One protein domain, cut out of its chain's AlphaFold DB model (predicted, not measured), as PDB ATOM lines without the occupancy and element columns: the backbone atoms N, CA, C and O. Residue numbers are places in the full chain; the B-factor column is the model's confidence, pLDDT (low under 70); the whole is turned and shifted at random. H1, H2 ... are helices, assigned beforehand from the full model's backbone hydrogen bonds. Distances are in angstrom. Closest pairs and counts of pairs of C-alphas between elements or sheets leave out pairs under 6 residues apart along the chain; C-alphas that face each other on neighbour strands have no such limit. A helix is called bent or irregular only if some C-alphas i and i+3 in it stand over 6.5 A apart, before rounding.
ATOM      1  N   SER A   6      38.089 -11.451 -41.626       76.62
ATOM      2  CA  SER A   6      37.250 -11.091 -42.776       76.62
ATOM      3  C   SER A   6      35.842 -10.595 -42.414       76.62
ATOM      4  O   SER A   6      35.307  -9.729 -43.097       76.62
ATOM      5  N   ALA A   7      35.221 -11.106 -41.345       83.62
ATOM      6  CA  ALA A   7      33.903 -10.635 -40.916       83.62
ATOM      7  C   ALA A   7      33.968  -9.221 -40.314       83.62
ATOM      8  O   ALA A   7      33.036  -8.436 -40.487       83.62
ATOM      9  N   ARG A   8      35.079  -8.879 -39.646       86.12
ATOM     10  CA  ARG A   8      35.322  -7.517 -39.152       86.12
ATOM     11  C   ARG A   8      35.550  -6.542 -40.306       86.12
ATOM     12  O   ARG A   8      34.935  -5.483 -40.317       86.12
ATOM     13  N   GLU A   9      36.383  -6.910 -41.278       91.00
ATOM     14  CA  GLU A   9      36.642  -6.090 -42.472       91.00
ATOM     15  C   GLU A   9      35.354  -5.806 -43.256       91.00
ATOM     16  O   GLU A   9      35.086  -4.659 -43.607       91.00
ATOM     17  N   LEU A  10      34.508  -6.824 -43.455       92.06
ATOM     18  CA  LEU A  10      33.201  -6.656 -44.094       92.06
ATOM     19  C   LEU A  10      32.300  -5.690 -43.304       92.06
ATOM     20  O   LEU A  10      31.611  -4.861 -43.897       92.06
ATOM     21  N   GLY A  11      32.325  -5.779 -41.971       90.12
ATOM     22  CA  GLY A  11      31.610  -4.857 -41.088       90.12
ATOM     23  C   GLY A  11      32.070  -3.408 -41.255       90.12
ATOM     24  O   GLY A  11      31.232  -2.524 -41.398       90.12
ATOM     25  N   LEU A  12      33.384  -3.170 -41.324       91.62
ATOM     26  CA  LEU A  12      33.951  -1.834 -41.541       91.62
ATOM     27  C   LEU A  12      33.545  -1.248 -42.898       91.62
ATOM     28  O   LEU A  12      33.172  -0.080 -42.966       91.62
ATOM     29  N   VAL A  13      33.566  -2.049 -43.968       94.00
ATOM     30  CA  VAL A  13      33.122  -1.593 -45.297       94.00
ATOM     31  C   VAL A  13      31.621  -1.292 -45.298       94.00
ATOM     32  O   VAL A  13      31.208  -0.244 -45.791       94.00
ATOM     33  N   ALA A  14      30.797  -2.157 -44.700       91.38
ATOM     34  CA  ALA A  14      29.357  -1.927 -44.592       91.38
ATOM     35  C   ALA A  14      29.034  -0.650 -43.796       91.38
ATOM     36  O   ALA A  14      28.157   0.123 -44.183       91.38
ATOM     37  N   ASP A  15      29.761  -0.405 -42.706       89.56
ATOM     38  CA  ASP A  15      29.638   0.814 -41.911       89.56
ATOM     39  C   ASP A  15      30.121   2.050 -42.686       89.56
ATOM     40  O   ASP A  15      29.477   3.095 -42.611       89.56
ATOM     41  N   ALA A  16      31.192   1.946 -43.483       91.94
ATOM     42  CA  ALA A  16      31.681   3.046 -44.318       91.94
ATOM     43  C   ALA A  16      30.643   3.465 -45.370       91.94
ATOM     44  O   ALA A  16      30.359   4.655 -45.517       91.94
ATOM     45  N   VAL A  17      30.028   2.488 -46.047       91.31
ATOM     46  CA  VAL A  17      28.949   2.730 -47.019       91.31
ATOM     47  C   VAL A  17      27.731   3.346 -46.332       91.31
ATOM     48  O   VAL A  17      27.158   4.298 -46.851       91.31
ATOM     49  N   ARG A  18      27.365   2.869 -45.136       88.44
ATOM     50  CA  ARG A  18      26.248   3.421 -44.354       88.44
ATOM     51  C   ARG A  18      26.496   4.869 -43.928       88.44
ATOM     52  O   ARG A  18      25.605   5.700 -44.067       88.44
ATOM     53  N   LEU A  19      27.701   5.199 -43.458       89.00
ATOM     54  CA  LEU A  19      28.076   6.574 -43.104       89.00
ATOM     55  C   LEU A  19      28.086   7.514 -44.318       89.00
ATOM     56  O   LEU A  19      27.809   8.700 -44.163       89.00
ATOM     57  N   GLY A  20      28.407   6.996 -45.506       86.12
ATOM     58  CA  GLY A  20      28.326   7.724 -46.773       86.12
ATOM     59  C   GLY A  20      26.951   7.678 -47.448       86.12
ATOM     60  O   GLY A  20      26.787   8.297 -48.497       86.12
ATOM     61  N   GLY A  21      25.965   6.971 -46.883       84.38
ATOM     62  CA  GLY A  21      24.712   6.617 -47.563       84.38
ATOM     63  C   GLY A  21      23.918   7.824 -48.065       84.38
ATOM     64  O   GLY A  21      23.460   7.836 -49.207       84.38
ATOM     65  N   ALA A  22      23.852   8.893 -47.266       78.62
ATOM     66  CA  ALA A  22      23.204  10.142 -47.662       78.62
ATOM     67  C   ALA A  22      23.829  10.756 -48.931       78.62
ATOM     68  O   ALA A  22      23.111  11.242 -49.798       78.62
ATOM     69  N   THR A  23      25.155  10.674 -49.086       83.06
ATOM     70  CA  THR A  23      25.848  11.151 -50.294       83.06
ATOM     71  C   THR A  23      25.709  10.159 -51.446       83.06
ATOM     72  O   THR A  23      25.385  10.561 -52.559       83.06
ATOM     73  N   LEU A  24      25.922   8.868 -51.186       87.56
ATOM     74  CA  LEU A  24      25.934   7.818 -52.209       87.56
ATOM     75  C   LEU A  24      24.560   7.581 -52.843       87.56
ATOM     76  O   LEU A  24      24.490   7.179 -53.999       87.56
ATOM     77  N   SER A  25      23.475   7.860 -52.115       83.19
ATOM     78  CA  SER A  25      22.113   7.797 -52.661       83.19
ATOM     79  C   SER A  25      21.871   8.811 -53.786       83.19
ATOM     80  O   SER A  25      21.125   8.523 -54.719       83.19
ATOM     81  N   LEU A  26      22.522   9.978 -53.716       83.19
ATOM     82  CA  LEU A  26      22.434  11.049 -54.713       83.19
ATOM     83  C   LEU A  26      23.555  10.958 -55.754       83.19
ATOM     84  O   LEU A  26      23.327  11.237 -56.929       83.19
ATOM     85  N   TYR A  27      24.754  10.565 -55.319       89.06
ATOM     86  CA  TYR A  27      25.976  10.535 -56.121       89.06
ATOM     87  C   TYR A  27      26.706   9.189 -55.961       89.06
ATOM     88  O   TYR A  27      27.704   9.108 -55.236       89.06
ATOM     89  N   PRO A  28      26.240   8.121 -56.636       91.69
ATOM     90  CA  PRO A  28      26.862   6.796 -56.556       91.69
ATOM     91  C   PRO A  28      28.334   6.783 -56.993       91.69
ATOM     92  O   PRO A  28      29.137   6.035 -56.438       91.69
ATOM     93  N   ASP A  29      28.703   7.667 -57.923       91.69
ATOM     94  CA  ASP A  29      30.060   7.808 -58.471       91.69
ATOM     95  C   ASP A  29      31.107   8.226 -57.419       91.69
ATOM     96  O   ASP A  29      32.308   8.074 -57.624       91.69
ATOM     97  N   MET A  30      30.669   8.708 -56.248       91.62
ATOM     98  CA  MET A  30      31.552   9.055 -55.129       91.62
ATOM     99  C   MET A  30      31.942   7.856 -54.250       91.62
ATOM    100  O   MET A  30      32.586   8.052 -53.217       91.62
ATOM    101  N   LEU A  31      31.572   6.620 -54.614       93.81
ATOM    102  CA  LEU A  31      31.841   5.424 -53.804       93.81
ATOM    103  C   LEU A  31      33.323   5.266 -53.449       93.81
ATOM    104  O   LEU A  31      33.646   5.116 -52.271       93.81
ATOM    105  N   ALA A  32      34.213   5.356 -54.438       93.75
ATOM    106  CA  ALA A  32      35.654   5.242 -54.220       93.75
ATOM    107  C   ALA A  32      36.154   6.308 -53.231       93.75
ATOM    108  O   ALA A  32      36.791   5.982 -52.232       93.75
ATOM    109  N   ALA A  33      35.768   7.570 -53.439       92.69
ATOM    110  CA  ALA A  33      36.145   8.676 -52.565       92.69
ATOM    111  C   ALA A  33      35.627   8.496 -51.123       92.69
ATOM    112  O   ALA A  33      36.355   8.751 -50.163       92.69
ATOM    113  N   GLN A  34      34.388   8.024 -50.951       92.75
ATOM    114  CA  GLN A  34      33.807   7.755 -49.630       92.75
ATOM    115  C   GLN A  34      34.507   6.598 -48.912       92.75
ATOM    116  O   GLN A  34      34.697   6.669 -47.699       92.75
ATOM    117  N   LEU A  35      34.896   5.545 -49.634       94.31
ATOM    118  CA  LEU A  35      35.627   4.418 -49.057       94.31
ATOM    119  C   LEU A  35      37.046   4.833 -48.659       94.31
ATOM    120  O   LEU A  35      37.421   4.641 -47.502       94.31
ATOM    121  N   VAL A  36      37.795   5.469 -49.564       93.19
ATOM    122  CA  VAL A  36      39.166   5.938 -49.304       93.19
ATOM    123  C   VAL A  36      39.190   6.928 -48.144       93.19
ATOM    124  O   VAL A  36      39.893   6.703 -47.160       93.19
ATOM    125  N   GLY A  37      38.344   7.961 -48.174       90.44
ATOM    126  CA  GLY A  37      38.326   8.998 -47.141       90.44
ATOM    127  C   GLY A  37      38.000   8.502 -45.725       90.44
ATOM    128  O   GLY A  37      38.292   9.217 -44.765       90.44
ATOM    129  N   ARG A  38      37.414   7.301 -45.580       92.12
ATOM    130  CA  ARG A  38      36.966   6.713 -44.300       92.12
ATOM    131  C   ARG A  38      37.809   5.535 -43.822       92.12
ATOM    132  O   ARG A  38      38.028   5.398 -42.621       92.12
ATOM    133  N   LEU A  39      38.227   4.661 -44.737       93.56
ATOM    134  CA  LEU A  39      38.890   3.392 -44.420       93.56
ATOM    135  C   LEU A  39      40.417   3.481 -44.451       93.56
ATOM    136  O   LEU A  39      41.068   2.536 -44.012       93.56
ATOM    137  N   LEU A  40      40.997   4.592 -44.921       90.62
ATOM    138  CA  LEU A  40      42.452   4.758 -44.984       90.62
ATOM    139  C   LEU A  40      43.181   4.426 -43.664       90.62
ATOM    140  O   LEU A  40      44.211   3.754 -43.726       90.62
ATOM    141  N   PRO A  41      42.671   4.790 -42.467       89.62
ATOM    142  CA  PRO A  41      43.347   4.431 -41.219       89.62
ATOM    143  C   PRO A  41      43.354   2.927 -40.908       89.62
ATOM    144  O   PRO A  41      44.213   2.442 -40.175       89.62
ATOM    145  N   GLU A  42      42.428   2.170 -41.495       89.56
ATOM    146  CA  GLU A  42      42.258   0.734 -41.270       89.56
ATOM    147  C   GLU A  42      43.107  -0.125 -42.226       89.56
ATOM    148  O   GLU A  42      43.059  -1.352 -42.143       89.56
ATOM    149  N   ILE A  43      43.912   0.485 -43.108       89.00
ATOM    150  CA  ILE A  43      44.707  -0.208 -44.139       89.00
ATOM    151  C   ILE A  43      45.799  -1.127 -43.569       89.00
ATOM    152  O   ILE A  43      46.138  -2.147 -44.167       89.00
ATOM    153  N   GLY A  44      46.370  -0.768 -42.415       85.69
ATOM    154  CA  GLY A  44      47.485  -1.488 -41.796       85.69
ATOM    155  C   GLY A  44      47.109  -2.897 -41.319       85.69
ATOM    156  O   GLY A  44      47.728  -3.866 -41.757       85.69
ATOM    157  N   PRO A  45      46.116  -3.039 -40.422       86.06
ATOM    158  CA  PRO A  45      45.738  -4.341 -39.875       86.06
ATOM    159  C   PRO A  45      44.902  -5.213 -40.830       86.06
ATOM    160  O   PRO A  45      44.780  -6.412 -40.578       86.06
ATOM    161  N   ASN A  46      44.331  -4.643 -41.897       91.00
ATOM    162  CA  ASN A  46      43.298  -5.286 -42.713       91.00
ATOM    163  C   ASN A  46      43.716  -5.410 -44.198       91.00
ATOM    164  O   ASN A  46      43.545  -4.461 -44.975       91.00
ATOM    165  N   PRO A  47      44.250  -6.565 -44.641       91.56
ATOM    166  CA  PRO A  47      44.743  -6.735 -46.007       91.56
ATOM    167  C   PRO A  47      43.642  -6.651 -47.075       91.56
ATOM    168  O   PRO A  47      43.914  -6.168 -48.173       91.56
ATOM    169  N   ASN A  48      42.402  -7.068 -46.783       93.94
ATOM    170  CA  ASN A  48      41.323  -6.989 -47.777       93.94
ATOM    171  C   ASN A  48      40.846  -5.546 -47.971       93.94
ATOM    172  O   ASN A  48      40.505  -5.157 -49.086       93.94
ATOM    173  N   ILE A  49      40.867  -4.735 -46.906       94.50
ATOM    174  CA  ILE A  49      40.591  -3.296 -47.005       94.50
ATOM    175  C   ILE A  49      41.663  -2.629 -47.862       94.50
ATOM    176  O   ILE A  49      41.327  -1.855 -48.750       94.50
ATOM    177  N   LYS A  50      42.939  -2.981 -47.666       94.12
ATOM    178  CA  LYS A  50      44.027  -2.487 -48.515       94.12
ATOM    179  C   LYS A  50      43.792  -2.786 -49.996       94.12
ATOM    180  O   LYS A  50      43.861  -1.868 -50.803       94.12
ATOM    181  N   MET A  51      43.455  -4.028 -50.340       95.00
ATOM    182  CA  MET A  51      43.147  -4.396 -51.728       95.00
ATOM    183  C   MET A  51      41.945  -3.624 -52.292       95.00
ATOM    184  O   MET A  51      41.964  -3.216 -53.450       95.00
ATOM    185  N   LEU A  52      40.903  -3.404 -51.482       95.44
ATOM    186  CA  LEU A  52      39.738  -2.614 -51.885       95.44
ATOM    187  C   LEU A  52      40.109  -1.151 -52.159       95.44
ATOM    188  O   LEU A  52      39.634  -0.579 -53.137       95.44
ATOM    189  N   LEU A  53      40.948  -0.546 -51.315       94.69
ATOM    190  CA  LEU A  53      41.397   0.835 -51.496       94.69
ATOM    191  C   LEU A  53      42.315   0.988 -52.713       94.69
ATOM    192  O   LEU A  53      42.147   1.940 -53.463       94.69
ATOM    193  N   GLU A  54      43.193   0.019 -52.979       94.12
ATOM    194  CA  GLU A  54      44.001  -0.006 -54.208       94.12
ATOM    195  C   GLU A  54      43.120  -0.056 -55.471       94.12
ATOM    196  O   GLU A  54      43.403   0.628 -56.452       94.12
ATOM    197  N   ALA A  55      42.016  -0.812 -55.442       94.25
ATOM    198  CA  ALA A  55      41.037  -0.810 -56.532       94.25
ATOM    199  C   ALA A  55      40.301   0.538 -56.647       94.25
ATOM    200  O   ALA A  55      40.090   1.027 -57.755       94.25
ATOM    201  N   CYS A  56      39.962   1.170 -55.517       93.69
ATOM    202  CA  CYS A  56      39.367   2.510 -55.502       93.69
ATOM    203  C   CYS A  56      40.309   3.567 -56.099       93.69
ATOM    204  O   CYS A  56      39.834   4.460 -56.790       93.69
ATOM    205  N   ASP A  57      41.620   3.467 -55.876       91.00
ATOM    206  CA  ASP A  57      42.602   4.399 -56.444       91.00
ATOM    207  C   ASP A  57      42.798   4.207 -57.955       91.00
ATOM    208  O   ASP A  57      43.073   5.173 -58.669       91.00
ATOM    209  N   LEU A  58      42.647   2.976 -58.454       91.69
ATOM    210  CA  LEU A  58      42.779   2.653 -59.878       91.69
ATOM    211  C   LEU A  58      41.518   2.996 -60.682       91.69
ATOM    212  O   LEU A  58      41.630   3.617 -61.734       91.69
ATOM    213  N   GLU A  59      40.338   2.592 -60.202       92.19
ATOM    214  CA  GLU A  59      39.058   2.712 -60.926       92.19
ATOM    215  C   GLU A  59      38.222   3.928 -60.486       92.19
ATOM    216  O   GLU A  59      37.314   4.373 -61.189       92.19
ATOM    217  N   GLY A  60      38.491   4.486 -59.304       90.12
ATOM    218  CA  GLY A  60      37.776   5.651 -58.777       90.12
ATOM    219  C   GLY A  60      37.914   6.911 -59.636       90.12
ATOM    220  O   GLY A  60      36.889   7.558 -59.871       90.12
ATOM    221  N   PRO A  61      39.116   7.262 -60.145       90.88
ATOM    222  CA  PRO A  61      39.314   8.442 -60.989       90.88
ATOM    223  C   PRO A  61      38.490   8.462 -62.283       90.88
ATOM    224  O   PRO A  61      38.231   9.548 -62.804       90.88
ATOM    225  N   ASP A  62      38.041   7.302 -62.775       91.00
ATOM    226  CA  ASP A  62      37.165   7.209 -63.951       91.00
ATOM    227  C   ASP A  62      35.756   7.767 -63.676       91.00
ATOM    228  O   ASP A  62      35.072   8.220 -64.596       91.00
ATOM    229  N   HIS A  63      35.332   7.778 -62.407       89.19
ATOM    230  CA  HIS A  63      34.004   8.218 -61.969       89.19
ATOM    231  C   HIS A  63      34.046   9.537 -61.181       89.19
ATOM    232  O   HIS A  63      33.158  10.379 -61.316       89.19
TER     233      HIS A  63
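Overview. This is residues 6 to 63 of the 663 residues of an uncharacterized protein of Oncopeltus fasciatus (UniProt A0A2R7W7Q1). Three longer helices make the body: H1 and H4 come together near their starts and spread from there like an open V, and H3 runs back between them, packing on both. H3 and H4 fold back on each other as a helical hairpin, while the short H2 sits at the turn where the printed part leaves H1 and heads for H3. The printed part has 58 residues with four named helices, H1, H2, H3 and H4 in that order along the chain, and no named strand; its class is all helix. It is compact, with a radius of gyration of the C-alphas of 10.9 A, and the C-alphas span 31 by 23 by 15 A along their three main axes.

Along the chain. Find C-alpha 6 at (37.250, -11.091, -42.776); here H1 begins, and it runs through residues 6 to 19 to C-alpha 19 at (28.076, 6.574, -43.104), 19.9 A away. After Gly 20 comes H2, residues 21 to 24, a short helix of four residues. Look next at C-alpha 28 at (26.862, 6.796, -56.556), where H3 begins; it holds residues 28 to 42 and is 22.5 A from first to last C-alpha. H3 is irregular: C-alphas 29 and 32 are 7.5 A apart. Then find Pro 47, the first residue of H4, which holds residues 47 to 62 and ends at C-alpha 62 at (37.165, 7.209, -63.951), 24.0 A from its first C-alpha. H4 is the longest helix by residues, with 16. It has a kink of 27 degrees near residue 56, and it is irregular, but only just: C-alphas 58 and 61 are 6.8 A apart.

Arrangement. Begin with H3, the hub, which touches the three other helices. H3 and H4 touch and form a helical hairpin; their closest C-alphas, those of Ala 32 and Cys 56, are 4.8 A apart. Their lines stand at a shallow tilt of 34.8 degrees, only just short of steep, and they run opposite ways. H1 touches H3 with residues 12 to 17 alone, and the closest C-alphas are those of Ala 16 and Leu 35, at 6.3 A. These two helices run opposite ways at a steep tilt of 52 degrees. Look then at Glu 9 and Ile 49, whose C-alphas, 6.6 A apart, are the closest of H1 and H4. H4 touches H1 with residues 48 to 49 alone, and the two run the same way at a steep tilt of 39 degrees. The helix packing is mostly crossed, but only just: of these three pairs, one is at a shallow tilt. H2 and H3 only just touch, and only at the corner by their link, with 3 pairs of C-alphas within 8 A; H3 does so with residues 30 to 31 alone, and the closest C-alphas are those of Leu 24 and Met 30, at 6.5 A. H1 and H2 are close but not clearly touching, with the C-alphas of Val 17 and Leu 24 closest at 7.9 A. H2 and H4 are apart. In the backbone, each O i to N i+4 pair of H1 is within hydrogen-bond range, against 6 of 11 in H3 and 10 of 12 in H4; H2 is too short for such a pair.

Size, cuts and confidence. The two C-alphas farthest apart are those of Leu 26 and Pro 45, at 31.6 A. From C-alpha 6 to C-alpha 63, the first and last printed, the distance is 27.4 A. The printed part has no cut, and the links H1 to H2, H2 to H3 and H3 to H4 are tight, with 1, 3 and 4 residues. Read the B-factor column for the model's confidence: the mean pLDDT of the printed part is 90.2, that of H2 is 83, and no printed residue is under 70.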